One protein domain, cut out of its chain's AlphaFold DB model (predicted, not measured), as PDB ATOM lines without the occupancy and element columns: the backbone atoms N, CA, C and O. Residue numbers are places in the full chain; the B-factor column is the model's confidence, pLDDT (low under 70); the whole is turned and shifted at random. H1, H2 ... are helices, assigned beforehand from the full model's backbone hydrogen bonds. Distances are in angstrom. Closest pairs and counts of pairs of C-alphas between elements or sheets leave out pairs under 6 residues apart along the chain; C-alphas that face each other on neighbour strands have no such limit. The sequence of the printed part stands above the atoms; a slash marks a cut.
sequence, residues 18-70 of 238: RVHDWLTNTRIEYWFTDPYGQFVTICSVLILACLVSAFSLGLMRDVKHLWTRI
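What this domain is: This is residues 18 to 70 of the 238 residues of an uncharacterized protein of Trematosphaeria pertusa (UniProt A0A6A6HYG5). A short arm of two small helices, H1 then H2, meets the first end of one long helix, H3, at a corner, making an open L. Residues 18 to 27 and 43 to 70 stand free. The printed part has 53 residues with three named helices in the order H1, H2, H3 and no named strand, all helix in class. It is extended, with a radius of gyration of the C-alphas of 18.0 A, and flat, spanning 53 by 28 by 7 A.

Where its parts are: H1, residues 18 to 25, begins at C-alpha 18 (55.121, 23.307, 16.175) and is 10.3 A long. H2, residues 28 to 33, is 8.9 A long. H3, residues 35 to 70, runs 52.1 A to C-alpha 70 (43.150, 24.251, -26.984).

How they stand to each other: H1 and H2 meet only through their link. H2 and H3 touch only at the corner, H3 with residues 37 to 41 alone; the closest C-alphas, of Trp 31 and Gly 37, are 4.5 A apart. Their lines stand at a steep tilt of 61 degrees, opposite ways. H1 and H3 are apart. In H1, H2 and H3 every O i to N i+4 pair is within hydrogen-bond range.

The domain as a whole: The C-alphas farthest apart, of Thr 33 and Ile 70, are 53.3 A apart. The printed part has no cut, and both links are tight. Mean pLDDT of the printed part is 73.9; residues 23 to 32, 59 to 67 and 69 to 70 are under 70.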
ATOM      1  N   ARG A  18      54.946  21.914  15.735       78.62
ATOM      2  CA  ARG A  18      55.121  23.307  16.175       78.62
ATOM      3  C   ARG A  18      53.916  24.186  15.838       78.62
ATOM      4  O   ARG A  18      53.556  25.050  16.630       78.62
ATOM      5  N   VAL A  19      53.304  23.986  14.671       75.38
ATOM      6  CA  VAL A  19      52.077  24.694  14.281       75.38
ATOM      7  C   VAL A  19      50.904  24.221  15.132       75.38
ATOM      8  O   VAL A  19      50.141  25.052  15.613       75.38
ATOM      9  N   HIS A  20      50.796  22.914  15.369       72.12
ATOM     10  CA  HIS A  20      49.769  22.334  16.224       72.12
ATOM     11  C   HIS A  20      49.877  22.861  17.658       72.12
ATOM     12  O   HIS A  20      48.896  23.400  18.149       72.12
ATOM     13  N   ASP A  21      51.062  22.829  18.278       76.44
ATOM     14  CA  ASP A  21      51.290  23.401  19.612       76.44
ATOM     15  C   ASP A  21      51.006  24.904  19.648       76.44
ATOM     16  O   ASP A  21      50.443  25.408  20.614       76.44
ATOM     17  N   TRP A  22      51.357  25.649  18.599       71.88
ATOM     18  CA  TRP A  22      51.030  27.073  18.528       71.88
ATOM     19  C   TRP A  22      49.515  27.317  18.456       71.88
ATOM     20  O   TRP A  22      49.012  28.226  19.119       71.88
ATOM     21  N   LEU A  23      48.780  26.485  17.713       65.81
ATOM     22  CA  LEU A  23      47.319  26.527  17.634       65.81
ATOM     23  C   LEU A  23      46.653  26.078  18.939       65.81
ATOM     24  O   LEU A  23      45.723  26.727  19.396       65.81
ATOM     25  N   THR A  24      47.112  25.007  19.577       66.88
ATOM     26  CA  THR A  24      46.488  24.516  20.814       66.88
ATOM     27  C   THR A  24      46.849  25.363  22.031       66.88
ATOM     28  O   THR A  24      46.085  25.409  22.989       66.88
ATOM     29  N   ASN A  25      48.000  26.042  22.009       63.03
ATOM     30  CA  ASN A  25      48.474  26.877  23.115       63.03
ATOM     31  C   ASN A  25      48.085  28.359  22.950       63.03
ATOM     32  O   ASN A  25      48.123  29.136  23.908       63.03
ATOM     33  N   THR A  26      47.653  28.772  21.754       58.62
ATOM     34  CA  THR A  26      46.806  29.962  21.649       58.62
ATOM     35  C   THR A  26      45.469  29.615  22.294       58.62
ATOM     36  O   THR A  26      44.906  28.556  22.061       58.62
ATOM     37  N   ARG A  27      44.971  30.480  23.179       62.94
ATOM     38  CA  ARG A  27      43.718  30.284  23.923       62.94
ATOM     39  C   ARG A  27      42.483  30.361  23.009       62.94
ATOM     40  O   ARG A  27      41.606  31.190  23.236       62.94
ATOM     41  N   ILE A  28      42.406  29.539  21.965       64.31
ATOM     42  CA  ILE A  28      41.289  29.504  21.015       64.31
ATOM     43  C   ILE A  28      39.986  29.182  21.764       64.31
ATOM     44  O   ILE A  28      38.946  29.758  21.467       64.31
ATOM     45  N   GLU A  29      40.058  28.371  22.821       64.44
ATOM     46  CA  GLU A  29      38.931  28.090  23.719       64.44
ATOM     47  C   GLU A  29      38.338  29.362  24.343       64.44
ATOM     48  O   GLU A  29      37.120  29.509  24.397       64.44
ATOM     49  N   TYR A  30      39.180  30.329  24.730       64.69
ATOM     50  CA  TYR A  30      38.721  31.592  25.318       64.69
ATOM     51  C   TYR A  30      38.029  32.485  24.275       64.69
ATOM     52  O   TYR A  30      37.058  33.177  24.584       64.69
ATOM     53  N   TRP A  31      38.490  32.422  23.021       64.50
ATOM     54  CA  TRP A  31      37.865  33.103  21.883       64.50
ATOM     55  C   TRP A  31      36.519  32.491  21.495       64.50
ATOM     56  O   TRP A  31      35.640  33.213  21.035       64.50
ATOM     57  N   PHE A  32      36.336  31.185  21.708       62.19
ATOM     58  CA  PHE A  32      35.047  30.525  21.515       62.19
ATOM     59  C   PHE A  32      34.073  30.749  22.669       62.19
ATOM     60  O   PHE A  32      32.881  30.577  22.462       62.19
ATOM     61  N   THR A  33      34.518  31.136  23.863       76.88
ATOM     62  CA  THR A  33      33.604  31.482  24.969       76.88
ATOM     63  C   THR A  33      33.180  32.950  24.978       76.88
ATOM     64  O   THR A  33      32.141  33.274  25.547       76.88
ATOM     65  N   ASP A  34      33.955  33.837  24.351       80.88
ATOM     66  CA  ASP A  34      33.615  35.255  24.224       80.88
ATOM     67  C   ASP A  34      32.687  35.479  23.010       80.88
ATOM     68  O   ASP A  34      33.075  35.148  21.885       80.88
ATOM     69  N   PRO A  35      31.480  36.054  23.177       84.25
ATOM     70  CA  PRO A  35      30.568  36.327  22.063       84.25
ATOM     71  C   PRO A  35      31.182  37.216  20.968       84.25
ATOM     72  O   PRO A  35      30.868  37.041  19.788       84.25
ATOM     73  N   TYR A  36      32.097  38.129  21.312       80.88
ATOM     74  CA  TYR A  36      32.807  38.928  20.310       80.88
ATOM     75  C   TYR A  36      33.851  38.098  19.553       80.88
ATOM     76  O   TYR A  36      34.013  38.257  18.340       80.88
ATOM     77  N   GLY A  37      34.517  37.166  20.238       79.31
ATOM     78  CA  GLY A  37      35.470  36.240  19.630       79.31
ATOM     79  C   GLY A  37      34.801  35.229  18.695       79.31
ATOM     80  O   GLY A  37      35.299  34.979  17.592       79.31
ATOM     81  N   GLN A  38      33.622  34.724  19.065       81.44
ATOM     82  CA  GLN A  38      32.801  33.862  18.207       81.44
ATOM     83  C   GLN A  38      32.400  34.568  16.905       81.44
ATOM     84  O   GLN A  38      32.485  33.987  15.825       81.44
ATOM     85  N   PHE A  39      32.006  35.841  16.979       83.69
ATOM     86  CA  PHE A  39      31.628  36.591  15.785       83.69
ATOM     87  C   PHE A  39      32.813  36.768  14.826       83.69
ATOM     88  O   PHE A  39      32.697  36.494  13.632       83.69
ATOM     89  N   VAL A  40      33.982  37.155  15.349       81.19
ATOM     90  CA  VAL A  40      35.200  37.334  14.541       81.19
ATOM     91  C   VAL A  40      35.647  36.016  13.906       81.19
ATOM     92  O   VAL A  40      35.996  35.992  12.723       81.19
ATOM     93  N   THR A  41      35.598  34.911  14.653       80.88
ATOM     94  CA  THR A  41      35.976  33.587  14.137       80.88
ATOM     95  C   THR A  41      35.018  33.122  13.042       80.88
ATOM     96  O   THR A  41      35.483  32.779  11.954       80.88
ATOM     97  N   ILE A  42      33.701  33.216  13.244       85.25
ATOM     98  CA  ILE A  42      32.702  32.880  12.213       85.25
ATOM     99  C   ILE A  42      32.885  33.756  10.965       85.25
ATOM    100  O   ILE A  42      32.927  33.236   9.849       85.25
ATOM    101  N   CYS A  43      33.066  35.070  11.129       83.88
ATOM    102  CA  CYS A  43      33.331  35.973  10.008       83.88
ATOM    103  C   CYS A  43      34.609  35.595   9.253       83.88
ATOM    104  O   CYS A  43      34.610  35.596   8.023       83.88
ATOM    105  N   SER A  44      35.685  35.232   9.957       83.69
ATOM    106  CA  SER A  44      36.942  34.822   9.322       83.69
ATOM    107  C   SER A  44      36.789  33.535   8.503       83.69
ATOM    108  O   SER A  44      37.269  33.468   7.371       83.69
ATOM    109  N   VAL A  45      36.042  32.552   9.020       87.56
ATOM    110  CA  VAL A  45      35.751  31.295   8.316       87.56
ATOM    111  C   VAL A  45      34.898  31.557   7.075       87.56
ATOM    112  O   VAL A  45      35.197  31.024   6.007       87.56
ATOM    113  N   LEU A  46      33.883  32.422   7.173       91.00
ATOM    114  CA  LEU A  46      33.055  32.813   6.028       91.00
ATOM    115  C   LEU A  46      33.872  33.529   4.946       91.00
ATOM    116  O   LEU A  46      33.701  33.241   3.763       91.00
ATOM    117  N   ILE A  47      34.792  34.422   5.327       86.19
ATOM    118  CA  ILE A  47      35.688  35.099   4.378       86.19
ATOM    119  C   ILE A  47      36.577  34.077   3.665       86.19
ATOM    120  O   ILE A  47      36.674  34.115   2.439       86.19
ATOM    121  N   LEU A  48      37.182  33.139   4.397       86.00
ATOM    122  CA  LEU A  48      38.007  32.084   3.804       86.00
ATOM    123  C   LEU A  48      37.196  31.193   2.857       86.00
ATOM    124  O   LEU A  48      37.639  30.941   1.738       86.00
ATOM    125  N   ALA A  49      35.989  30.780   3.247       87.81
ATOM    126  CA  ALA A  49      35.102  29.994   2.390       87.81
ATOM    127  C   ALA A  49      34.720  30.752   1.105       87.81
ATOM    128  O   ALA A  49      34.754  30.183   0.010       87.81
ATOM    129  N   CYS A  50      34.416  32.050   1.212       85.62
ATOM    130  CA  CYS A  50      34.149  32.920   0.067       85.62
ATOM    131  C   CYS A  50      35.367  33.058  -0.853       85.62
ATOM    132  O   CYS A  50      35.213  32.994  -2.071       85.62
ATOM    133  N   LEU A  51      36.574  33.208  -0.297       78.75
ATOM    134  CA  LEU A  51      37.812  33.299  -1.073       78.75
ATOM    135  C   LEU A  51      38.116  31.992  -1.806       78.75
ATOM    136  O   LEU A  51      38.393  32.026  -3.000       78.75
ATOM    137  N   VAL A  52      38.002  30.845  -1.131       89.44
ATOM    138  CA  VAL A  52      38.190  29.522  -1.753       89.44
ATOM    139  C   VAL A  52      37.167  29.299  -2.865       89.44
ATOM    140  O   VAL A  52      37.522  28.821  -3.942       89.44
ATOM    141  N   SER A  53      35.912  29.697  -2.649       82.25
ATOM    142  CA  SER A  53      34.854  29.587  -3.658       82.25
ATOM    143  C   SER A  53      35.108  30.510  -4.852       82.25
ATOM    144  O   SER A  53      35.005  30.079  -5.998       82.25
ATOM    145  N   ALA A  54      35.493  31.765  -4.607       74.44
ATOM    146  CA  ALA A  54      35.835  32.725  -5.652       74.44
ATOM    147  C   ALA A  54      37.064  32.275  -6.453       74.44
ATOM    148  O   ALA A  54      37.063  32.374  -7.678       74.44
ATOM    149  N   PHE A  55      38.073  31.723  -5.780       77.25
ATOM    150  CA  PHE A  55      39.263  31.158  -6.407       77.25
ATOM    151  C   PHE A  55      38.931  29.918  -7.240       77.25
ATOM    152  O   PHE A  55      39.364  29.815  -8.382       77.25
ATOM    153  N   SER A  56      38.083  29.024  -6.728       78.56
ATOM    154  CA  SER A  56      37.619  27.836  -7.459       78.56
ATOM    155  C   SER A  56      36.809  28.211  -8.703       78.56
ATOM    156  O   SER A  56      36.976  27.614  -9.764       78.56
ATOM    157  N   LEU A  57      35.954  29.234  -8.604       75.69
ATOM    158  CA  LEU A  57      35.193  29.766  -9.737       75.69
ATOM    159  C   LEU A  57      36.083  30.518 -10.741       75.69
ATOM    160  O   LEU A  57      35.853  30.418 -11.946       75.69
ATOM    161  N   GLY A  58      37.088  31.252 -10.255       71.94
ATOM    162  CA  GLY A  58      38.094  31.930 -11.074       71.94
ATOM    163  C   GLY A  58      38.922  30.932 -11.878       71.94
ATOM    164  O   GLY A  58      38.922  30.987 -13.105       71.94
ATOM    165  N   LEU A  59      39.491  29.932 -11.203       62.97
ATOM    166  CA  LEU A  59      40.223  28.838 -11.837       62.97
ATOM    167  C   LEU A  59      39.354  28.055 -12.822       62.97
ATOM    168  O   LEU A  59      39.817  27.738 -13.911       62.97
ATOM    169  N   MET A  60      38.084  27.774 -12.506       62.41
ATOM    170  CA  MET A  60      37.195  27.099 -13.460       62.41
ATOM    171  C   MET A  60      36.940  27.929 -14.725       62.41
ATOM    172  O   MET A  60      36.827  27.354 -15.811       62.41
ATOM    173  N   ARG A  61      36.856  29.262 -14.625       63.50
ATOM    174  CA  ARG A  61      36.736  30.134 -15.807       63.50
ATOM    175  C   ARG A  61      38.009  30.134 -16.638       63.50
ATOM    176  O   ARG A  61      37.911  30.015 -17.859       63.50
ATOM    177  N   ASP A  62      39.164  30.199 -15.990       60.84
ATOM    178  CA  ASP A  62      40.457  30.217 -16.673       60.84
ATOM    179  C   ASP A  62      40.758  28.870 -17.334       60.84
ATOM    180  O   ASP A  62      41.136  28.827 -18.504       60.84
ATOM    181  N   VAL A  63      40.462  27.756 -16.658       61.44
ATOM    182  CA  VAL A  63      40.569  26.403 -17.223       61.44
ATOM    183  C   VAL A  63      39.609  26.227 -18.397       61.44
ATOM    184  O   VAL A  63      39.998  25.668 -19.419       61.44
ATOM    185  N   LYS A  64      38.378  26.750 -18.328       67.81
ATOM    186  CA  LYS A  64      37.422  26.683 -19.447       67.81
ATOM    187  C   LYS A  64      37.866  27.535 -20.641       67.81
ATOM    188  O   LYS A  64      37.709  27.101 -21.786       67.81
ATOM    189  N   HIS A  65      38.437  28.717 -20.408       62.53
ATOM    190  CA  HIS A  65      39.010  29.562 -21.464       62.53
ATOM    191  C   HIS A  65      40.264  28.948 -22.095       62.53
ATOM    192  O   HIS A  65      40.452  29.028 -23.310       62.53
ATOM    193  N   LEU A  66      41.104  28.304 -21.288       63.31
ATOM    194  CA  LEU A  66      42.278  27.582 -21.761       63.31
ATOM    195  C   LEU A  66      41.869  26.345 -22.571       63.31
ATOM    196  O   LEU A  66      42.353  26.151 -23.682       63.31
ATOM    197  N   TRP A  67      40.908  25.567 -22.069       68.88
ATOM    198  CA  TRP A  67      40.385  24.378 -22.738       68.88
ATOM    199  C   TRP A  67      39.754  24.718 -24.087       68.88
ATOM    200  O   TRP A  67      40.096  24.113 -25.094       68.88
ATOM    201  N   THR A  68      38.910  25.752 -24.147       70.00
ATOM    202  CA  THR A  68      38.313  26.214 -25.411       70.00
ATOM    203  C   THR A  68      39.353  26.727 -26.406       70.00
ATOM    204  O   THR A  68      39.210  26.475 -27.600       70.00
ATOM    205  N   ARG A  69      40.436  27.378 -25.958       63.84
ATOM    206  CA  ARG A  69      41.561  27.750 -26.838       63.84
ATOM    207  C   ARG A  69      42.322  26.541 -27.375       63.84
ATOM    208  O   ARG A  69      42.745  26.575 -28.527       63.84
ATOM    209  N   ILE A  70      42.485  25.493 -26.572       64.62
ATOM    210  CA  ILE A  70      43.150  24.251 -26.984       64.62
ATOM    211  C   ILE A  70      42.265  23.481 -27.973       64.62
ATOM    212  O   ILE A  70      42.741  23.064 -29.024       64.62
TER     213      ILE A  70